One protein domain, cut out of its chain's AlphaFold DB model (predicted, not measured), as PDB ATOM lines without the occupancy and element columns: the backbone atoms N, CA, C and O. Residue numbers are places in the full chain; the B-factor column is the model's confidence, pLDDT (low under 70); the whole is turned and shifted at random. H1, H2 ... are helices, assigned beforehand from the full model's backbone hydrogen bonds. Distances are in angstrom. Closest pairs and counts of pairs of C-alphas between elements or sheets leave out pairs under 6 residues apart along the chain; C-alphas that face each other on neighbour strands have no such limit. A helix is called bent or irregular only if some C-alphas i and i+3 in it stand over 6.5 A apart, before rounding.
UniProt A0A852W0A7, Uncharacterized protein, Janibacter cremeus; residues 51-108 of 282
ATOM      1  N   ARG A  51      29.779 -41.650 -19.897       59.16
ATOM      2  CA  ARG A  51      30.160 -40.538 -19.008       59.16
ATOM      3  C   ARG A  51      30.438 -39.222 -19.734       59.16
ATOM      4  O   ARG A  51      30.068 -38.173 -19.224       59.16
ATOM      5  N   LEU A  52      31.084 -39.247 -20.899       62.03
ATOM      6  CA  LEU A  52      31.340 -38.024 -21.670       62.03
ATOM      7  C   LEU A  52      30.044 -37.490 -22.295       62.03
ATOM      8  O   LEU A  52      29.855 -36.283 -22.378       62.03
ATOM      9  N   TRP A  53      29.135 -38.397 -22.656       62.41
ATOM     10  CA  TRP A  53      27.774 -38.068 -23.076       62.41
ATOM     11  C   TRP A  53      26.967 -37.433 -21.949       62.41
ATOM     12  O   TRP A  53      26.361 -36.387 -22.155       62.41
ATOM     13  N   GLY A  54      27.035 -38.012 -20.748       65.75
ATOM     14  CA  GLY A  54      26.422 -37.454 -19.546       65.75
ATOM     15  C   GLY A  54      26.938 -36.050 -19.243       65.75
ATOM     16  O   GLY A  54      26.134 -35.156 -19.036       65.75
ATOM     17  N   LYS A  55      28.256 -35.819 -19.313       71.50
ATOM     18  CA  LYS A  55      28.843 -34.482 -19.112       71.50
ATOM     19  C   LYS A  55      28.410 -33.469 -20.173       71.50
ATOM     20  O   LYS A  55      28.144 -32.327 -19.825       71.50
ATOM     21  N   GLY A  56      28.331 -33.873 -21.442       67.50
ATOM     22  CA  GLY A  56      27.844 -33.000 -22.514       67.50
ATOM     23  C   GLY A  56      26.369 -32.633 -22.347       67.50
ATOM     24  O   GLY A  56      26.006 -31.473 -22.511       67.50
ATOM     25  N   ALA A  57      25.533 -33.602 -21.963       69.56
ATOM     26  CA  ALA A  57      24.124 -33.362 -21.662       69.56
ATOM     27  C   ALA A  57      23.949 -32.470 -20.425       69.56
ATOM     28  O   ALA A  57      23.154 -31.537 -20.467       69.56
ATOM     29  N   LEU A  58      24.724 -32.710 -19.361       76.75
ATOM     30  CA  LEU A  58      24.697 -31.890 -18.149       76.75
ATOM     31  C   LEU A  58      25.100 -30.444 -18.455       76.75
ATOM     32  O   LEU A  58      24.368 -29.530 -18.115       76.75
ATOM     33  N   LEU A  59      26.193 -30.248 -19.201       78.00
ATOM     34  CA  LEU A  59      26.646 -28.921 -19.620       78.00
ATOM     35  C   LEU A  59      25.584 -28.190 -20.453       78.00
ATOM     36  O   LEU A  59      25.407 -26.986 -20.301       78.00
ATOM     37  N   ALA A  60      24.873 -28.904 -21.330       73.50
ATOM     38  CA  ALA A  60      23.786 -28.327 -22.116       73.50
ATOM     39  C   ALA A  60      22.598 -27.900 -21.235       73.50
ATOM     40  O   ALA A  60      22.021 -26.839 -21.468       73.50
ATOM     41  N   VAL A  61      22.261 -28.695 -20.213       78.69
ATOM     42  CA  VAL A  61      21.244 -28.348 -19.211       78.69
ATOM     43  C   VAL A  61      21.687 -27.136 -18.395       78.69
ATOM     44  O   VAL A  61      20.918 -26.187 -18.277       78.69
ATOM     45  N   ASP A  62      22.929 -27.121 -17.906       77.12
ATOM     46  CA  ASP A  62      23.489 -26.021 -17.114       77.12
ATOM     47  C   ASP A  62      23.509 -24.709 -17.911       77.12
ATOM     48  O   ASP A  62      23.097 -23.668 -17.401       77.12
ATOM     49  N   LEU A  63      23.912 -24.755 -19.186       77.25
ATOM     50  CA  LEU A  63      23.863 -23.606 -20.098       77.25
ATOM     51  C   LEU A  63      22.429 -23.123 -20.334       77.25
ATOM     52  O   LEU A  63      22.185 -21.918 -20.308       77.25
ATOM     53  N   GLY A  64      21.482 -24.042 -20.539       74.06
ATOM     54  CA  GLY A  64      20.068 -23.702 -20.700       74.06
ATOM     55  C   GLY A  64      19.482 -23.042 -19.450       74.06
ATOM     56  O   GLY A  64      18.777 -22.038 -19.552       74.06
ATOM     57  N   LEU A  65      19.826 -23.559 -18.268       77.00
ATOM     58  CA  LEU A  65      19.372 -23.031 -16.984       77.00
ATOM     59  C   LEU A  65      19.981 -21.653 -16.700       77.00
ATOM     60  O   LEU A  65      19.256 -20.724 -16.353       77.00
ATOM     61  N   ALA A  66      21.291 -21.496 -16.913       77.06
ATOM     62  CA  ALA A  66      21.988 -20.221 -16.773       77.06
ATOM     63  C   ALA A  66      21.404 -19.153 -17.707       77.06
ATOM     64  O   ALA A  66      21.195 -18.016 -17.285       77.06
ATOM     65  N   PHE A  67      21.076 -19.522 -18.948       74.69
ATOM     66  CA  PHE A  67      20.439 -18.616 -19.900       74.69
ATOM     67  C   PHE A  67      19.021 -18.220 -19.455       74.69
ATOM     68  O   PHE A  67      18.659 -17.046 -19.525       74.69
ATOM     69  N   GLY A  68      18.238 -19.170 -18.933       71.38
ATOM     70  CA  GLY A  68      16.910 -18.907 -18.370       71.38
ATOM     71  C   GLY A  68      16.939 -17.986 -17.145       71.38
ATOM     72  O   GLY A  68      16.129 -17.066 -17.049       71.38
ATOM     73  N   VAL A  69      17.903 -18.179 -16.239       77.94
ATOM     74  CA  VAL A  69      18.084 -17.339 -15.042       77.94
ATOM     75  C   VAL A  69      18.554 -15.934 -15.412       77.94
ATOM     76  O   VAL A  69      17.974 -14.958 -14.941       77.94
ATOM     77  N   LEU A  70      19.557 -15.814 -16.289       73.00
ATOM     78  CA  LEU A  70      20.033 -14.518 -16.781       73.00
ATOM     79  C   LEU A  70      18.886 -13.720 -17.410       73.00
ATOM     80  O   LEU A  70      18.775 -12.514 -17.209       73.00
ATOM     81  N   ARG A  71      17.993 -14.408 -18.120       66.75
ATOM     82  CA  ARG A  71      16.808 -13.802 -18.711       66.75
ATOM     83  C   ARG A  71      15.784 -13.342 -17.676       66.75
ATOM     84  O   ARG A  71      15.297 -12.223 -17.789       66.75
ATOM     85  N   ALA A  72      15.481 -14.166 -16.675       70.44
ATOM     86  CA  ALA A  72      14.552 -13.810 -15.602       70.44
ATOM     87  C   ALA A  72      15.018 -12.583 -14.794       70.44
ATOM     88  O   ALA A  72      14.192 -11.858 -14.250       70.44
ATOM     89  N   LEU A  73      16.332 -12.342 -14.738       76.81
ATOM     90  CA  LEU A  73      16.929 -11.203 -14.039       76.81
ATOM     91  C   LEU A  73      16.956  -9.902 -14.861       76.81
ATOM     92  O   LEU A  73      17.072  -8.834 -14.267       76.81
ATOM     93  N   VAL A  74      16.885  -9.971 -16.197       73.31
ATOM     94  CA  VAL A  74      17.135  -8.818 -17.092       73.31
ATOM     95  C   VAL A  74      15.931  -8.468 -17.987       73.31
ATOM     96  O   VAL A  74      15.862  -7.357 -18.508       73.31
ATOM     97  N   GLY A  75      14.976  -9.380 -18.189       64.12
ATOM     98  CA  GLY A  75      13.906  -9.222 -19.181       64.12
ATOM     99  C   GLY A  75      12.774  -8.274 -18.770       64.12
ATOM    100  O   GLY A  75      12.178  -8.435 -17.707       64.12
ATOM    101  N   SER A  76      12.429  -7.334 -19.658       74.69
ATOM    102  CA  SER A  76      11.203  -6.532 -19.577       74.69
ATOM    103  C   SER A  76      10.042  -7.243 -20.304       74.69
ATOM    104  O   SER A  76      10.283  -7.955 -21.282       74.69
ATOM    105  N   PRO A  77       8.776  -7.059 -19.887       69.19
ATOM    106  CA  PRO A  77       7.622  -7.684 -20.545       69.19
ATOM    107  C   PRO A  77       7.408  -7.231 -22.002       69.19
ATOM    108  O   PRO A  77       6.707  -7.910 -22.750       69.19
ATOM    109  N   GLU A  78       8.025  -6.126 -22.429       75.88
ATOM    110  CA  GLU A  78       7.933  -5.610 -23.803       75.88
ATOM    111  C   GLU A  78       8.794  -6.405 -24.804       75.88
ATOM    112  O   GLU A  78       8.553  -6.356 -26.011       75.88
ATOM    113  N   ASP A  79       9.743  -7.219 -24.329       75.19
ATOM    114  CA  ASP A  79      10.647  -8.007 -25.178       75.19
ATOM    115  C   ASP A  79      10.106  -9.404 -25.548       75.19
ATOM    116  O   ASP A  79      10.797 -10.179 -26.209       75.19
ATOM    117  N   LEU A  80       8.850  -9.733 -25.214       71.25
ATOM    118  CA  LEU A  80       8.262 -11.074 -25.395       71.25
ATOM    119  C   LEU A  80       8.493 -11.676 -26.800       71.25
ATOM    120  O   LEU A  80       8.767 -12.868 -26.940       71.25
ATOM    121  N   ALA A  81       8.421 -10.859 -27.855       71.94
ATOM    122  CA  ALA A  81       8.658 -11.312 -29.227       71.94
ATOM    123  C   ALA A  81      10.128 -11.699 -29.484       71.94
ATOM    124  O   ALA A  81      10.391 -12.746 -30.081       71.94
ATOM    125  N   ARG A  82      11.097 -10.909 -28.995       72.75
ATOM    126  CA  ARG A  82      12.521 -11.304 -28.997       72.75
ATOM    127  C   ARG A  82      12.727 -12.559 -28.168       72.75
ATOM    128  O   ARG A  82      13.586 -13.379 -28.496       72.75
ATOM    129  N   ASP A  83      11.928 -12.715 -27.123       68.94
ATOM    130  CA  ASP A  83      12.096 -13.787 -26.168       68.94
ATOM    131  C   ASP A  83      11.723 -15.139 -26.739       68.94
ATOM    132  O   ASP A  83      12.501 -16.093 -26.648       68.94
ATOM    133  N   VAL A  84      10.587 -15.177 -27.425       72.38
ATOM    134  CA  VAL A  84      10.140 -16.331 -28.195       72.38
ATOM    135  C   VAL A  84      11.174 -16.685 -29.267       72.38
ATOM    136  O   VAL A  84      11.585 -17.841 -29.350       72.38
ATOM    137  N   VAL A  85      11.678 -15.707 -30.030       75.94
ATOM    138  CA  VAL A  85      12.696 -15.952 -31.071       75.94
ATOM    139  C   VAL A  85      13.985 -16.543 -30.485       75.94
ATOM    140  O   VAL A  85      14.513 -17.515 -31.027       75.94
ATOM    141  N   ALA A  86      14.477 -16.015 -29.360       75.38
ATOM    142  CA  ALA A  86      15.683 -16.522 -28.706       75.38
ATOM    143  C   ALA A  86      15.509 -17.959 -28.185       75.38
ATOM    144  O   ALA A  86      16.413 -18.782 -28.339       75.38
ATOM    145  N   ILE A  87      14.341 -18.287 -27.619       75.69
ATOM    146  CA  ILE A  87      14.016 -19.646 -27.161       75.69
ATOM    147  C   ILE A  87      13.967 -20.614 -28.345       75.69
ATOM    148  O   ILE A  87      14.572 -21.685 -28.281       75.69
ATOM    149  N   PHE A  88      13.308 -20.239 -29.446       73.25
ATOM    150  CA  PHE A  88      13.263 -21.066 -30.653       73.25
ATOM    151  C   PHE A  88      14.654 -21.291 -31.249       73.25
ATOM    152  O   PHE A  88      14.971 -22.412 -31.654       73.25
ATOM    153  N   LEU A  89      15.515 -20.269 -31.257       79.00
ATOM    154  CA  LEU A  89      16.892 -20.400 -31.728       79.00
ATOM    155  C   LEU A  89      17.699 -21.356 -30.835       79.00
ATOM    156  O   LEU A  89      18.340 -22.274 -31.345       79.00
ATOM    157  N   ALA A  90      17.617 -21.199 -29.509       76.69
ATOM    158  CA  ALA A  90      18.289 -22.078 -28.553       76.69
ATOM    159  C   ALA A  90      17.803 -23.533 -28.671       76.69
ATOM    160  O   ALA A  90      18.616 -24.457 -28.735       76.69
ATOM    161  N   ALA A  91      16.487 -23.741 -28.778       76.56
ATOM    162  CA  ALA A  91      15.897 -25.056 -28.996       76.56
ATOM    163  C   ALA A  91      16.380 -25.675 -30.315       76.56
ATOM    164  O   ALA A  91      16.763 -26.842 -30.340       76.56
ATOM    165  N   THR A  92      16.445 -24.890 -31.394       77.06
ATOM    166  CA  THR A  92      16.943 -25.348 -32.700       77.06
ATOM    167  C   THR A  92      18.407 -25.779 -32.624       77.06
ATOM    168  O   THR A  92      18.761 -26.838 -33.140       77.06
ATOM    169  N   VAL A  93      19.259 -25.015 -31.931       80.50
ATOM    170  CA  VAL A  93      20.670 -25.373 -31.713       80.50
ATOM    171  C   VAL A  93      20.792 -26.654 -30.887       80.50
ATOM    172  O   VAL A  93      21.558 -27.543 -31.257       80.50
ATOM    173  N   LEU A  94      20.018 -26.794 -29.806       77.69
ATOM    174  CA  LEU A  94      20.024 -27.993 -28.964       77.69
ATOM    175  C   LEU A  94      19.547 -29.234 -29.726       77.69
ATOM    176  O   LEU A  94      20.192 -30.279 -29.649       77.69
ATOM    177  N   VAL A  95      18.465 -29.119 -30.498       77.94
ATOM    178  CA  VAL A  95      17.946 -30.204 -31.344       77.94
ATOM    179  C   VAL A  95      18.953 -30.562 -32.436       77.94
ATOM    180  O   VAL A  95      19.244 -31.741 -32.630       77.94
ATOM    181  N   GLY A  96      19.546 -29.569 -33.105       78.25
ATOM    182  CA  GLY A  96      20.592 -29.784 -34.105       78.25
ATOM    183  C   GLY A  96      21.811 -30.496 -33.518       78.25
ATOM    184  O   GLY A  96      22.295 -31.474 -34.087       78.25
ATOM    185  N   MET A  97      22.261 -30.078 -32.332       78.69
ATOM    186  CA  MET A  97      23.351 -30.729 -31.609       78.69
ATOM    187  C   MET A  97      22.984 -32.165 -31.220       78.69
ATOM    188  O   MET A  97      23.774 -33.075 -31.463       78.69
ATOM    189  N   ALA A  98      21.780 -32.402 -30.692       74.75
ATOM    190  CA  ALA A  98      21.288 -33.738 -30.366       74.75
ATOM    191  C   ALA A  98      21.223 -34.650 -31.603       74.75
ATOM    192  O   ALA A  98      21.613 -35.815 -31.523       74.75
ATOM    193  N   LEU A  99      20.806 -34.123 -32.759       73.88
ATOM    194  CA  LEU A  99      20.750 -34.859 -34.021       73.88
ATOM    195  C   LEU A  99      22.152 -35.225 -34.526       73.88
ATOM    196  O   LEU A  99      22.403 -36.382 -34.861       73.88
ATOM    197  N   VAL A 100      23.092 -34.272 -34.532       78.69
ATOM    198  CA  VAL A 100      24.502 -34.520 -34.889       78.69
ATOM    199  C   VAL A 100      25.094 -35.585 -33.976       78.69
ATOM    200  O   VAL A 100      25.748 -36.520 -34.434       78.69
ATOM    201  N   LEU A 101      24.819 -35.487 -32.682       73.56
ATOM    202  CA  LEU A 101      25.238 -36.461 -31.695       73.56
ATOM    203  C   LEU A 101      24.631 -37.854 -31.970       73.56
ATOM    204  O   LEU A 101      25.371 -38.838 -32.024       73.56
ATOM    205  N   LEU A 102      23.328 -37.961 -32.227       68.88
ATOM    206  CA  LEU A 102      22.667 -39.209 -32.634       68.88
ATOM    207  C   LEU A 102      23.293 -39.806 -33.900       68.88
ATOM    208  O   LEU A 102      23.574 -41.005 -33.935       68.88
ATOM    209  N   LEU A 103      23.594 -38.981 -34.904       70.06
ATOM    210  CA  LEU A 103      24.263 -39.404 -36.137       70.06
ATOM    211  C   LEU A 103      25.685 -39.915 -35.868       70.06
ATOM    212  O   LEU A 103      26.078 -40.963 -36.384       70.06
ATOM    213  N   LEU A 104      26.452 -39.236 -35.013       70.19
ATOM    214  CA  LEU A 104      27.777 -39.693 -34.581       70.19
ATOM    215  C   LEU A 104      27.694 -40.996 -33.772       70.19
ATOM    216  O   LEU A 104      28.560 -41.863 -33.902       70.19
ATOM    217  N   ALA A 105      26.646 -41.170 -32.964       67.19
ATOM    218  CA  ALA A 105      26.386 -42.403 -32.234       67.19
ATOM    219  C   ALA A 105      25.969 -43.558 -33.161       67.19
ATOM    220  O   ALA A 105      26.380 -44.696 -32.938       67.19
ATOM    221  N   ALA A 106      25.216 -43.276 -34.225       63.00
ATOM    222  CA  ALA A 106      24.838 -44.254 -35.240       63.00
ATOM    223  C   ALA A 106      26.039 -44.695 -36.097       63.00
ATOM    224  O   ALA A 106      26.143 -45.869 -36.453       63.00
ATOM    225  N   ARG A 107      26.995 -43.789 -36.347       64.75
ATOM    226  CA  ARG A 107      28.263 -44.057 -37.057       64.75
ATOM    227  C   ARG A 107      29.313 -44.803 -36.226       64.75
ATOM    228  O   ARG A 107      30.445 -44.981 -36.676       64.75
ATOM    229  N   ARG A 108      28.970 -45.237 -35.012       66.94
ATOM    230  CA  ARG A 108      29.888 -45.957 -34.127       66.94
ATOM    231  C   ARG A 108      30.391 -47.251 -34.763       66.94
ATOM    232  O   ARG A 108      29.621 -48.029 -35.330       66.94
TER     233      ARG A 108
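What this domain is: This is residues 51 to 108 of the 282 residues of an uncharacterized protein of Janibacter cremeus (UniProt A0A852W0A7). Two long helices, H1 and H2, lie side by side and run opposite ways, their lines only 5 degrees from one another but loosely spaced, and the chain folds back between them at one end of a thin rod. H2 is the longer, and residues 76 to 82 and 102 to 108 stand free at the two ends of the rod. The printed part has 58 residues with two named helices, H1 then H2, and no named strand; the class is all helix. The whole is loose, with a radius of gyration of the C-alphas of 14.3 A, and spans 47 by 20 by 6 A.

How they stand to each other: H1, residues 51 to 74, and H2, residues 77 to 106, are joined by a tight link of 2 residues. They run opposite ways at a shallow tilt of 5 degrees. They are close but not clearly touching, with 1 pair of C-alphas within 8 A: the closest are those of Ala 60 and Leu 94, 7.8 A apart. Their centres are 12.5 A apart. Each O i to N i+4 pair is within hydrogen-bond range in H1; in H2 24 of 26 are.

Where its parts are: H1 begins at C-alpha 51 (30.160, -40.538, -19.008), ends at C-alpha 74 (17.135, -8.818, -17.092), and measures 34.3 A from first to last C-alpha. H2 measures 43.0 A and ends at C-alpha 106 (24.838, -44.254, -35.240). H2 is irregular, with C-alphas 78 and 81 7.9 A apart, and has a kink of 33 degrees near residue 84.

The domain as a whole: The two C-alphas farthest apart, those of Glu 78 and Arg 108, are 47.1 A apart. The printed part has no cut. The mean pLDDT of the printed part is 72.8, and 15 residues are under 70, among them residues 51 to 54 and 105 to 108.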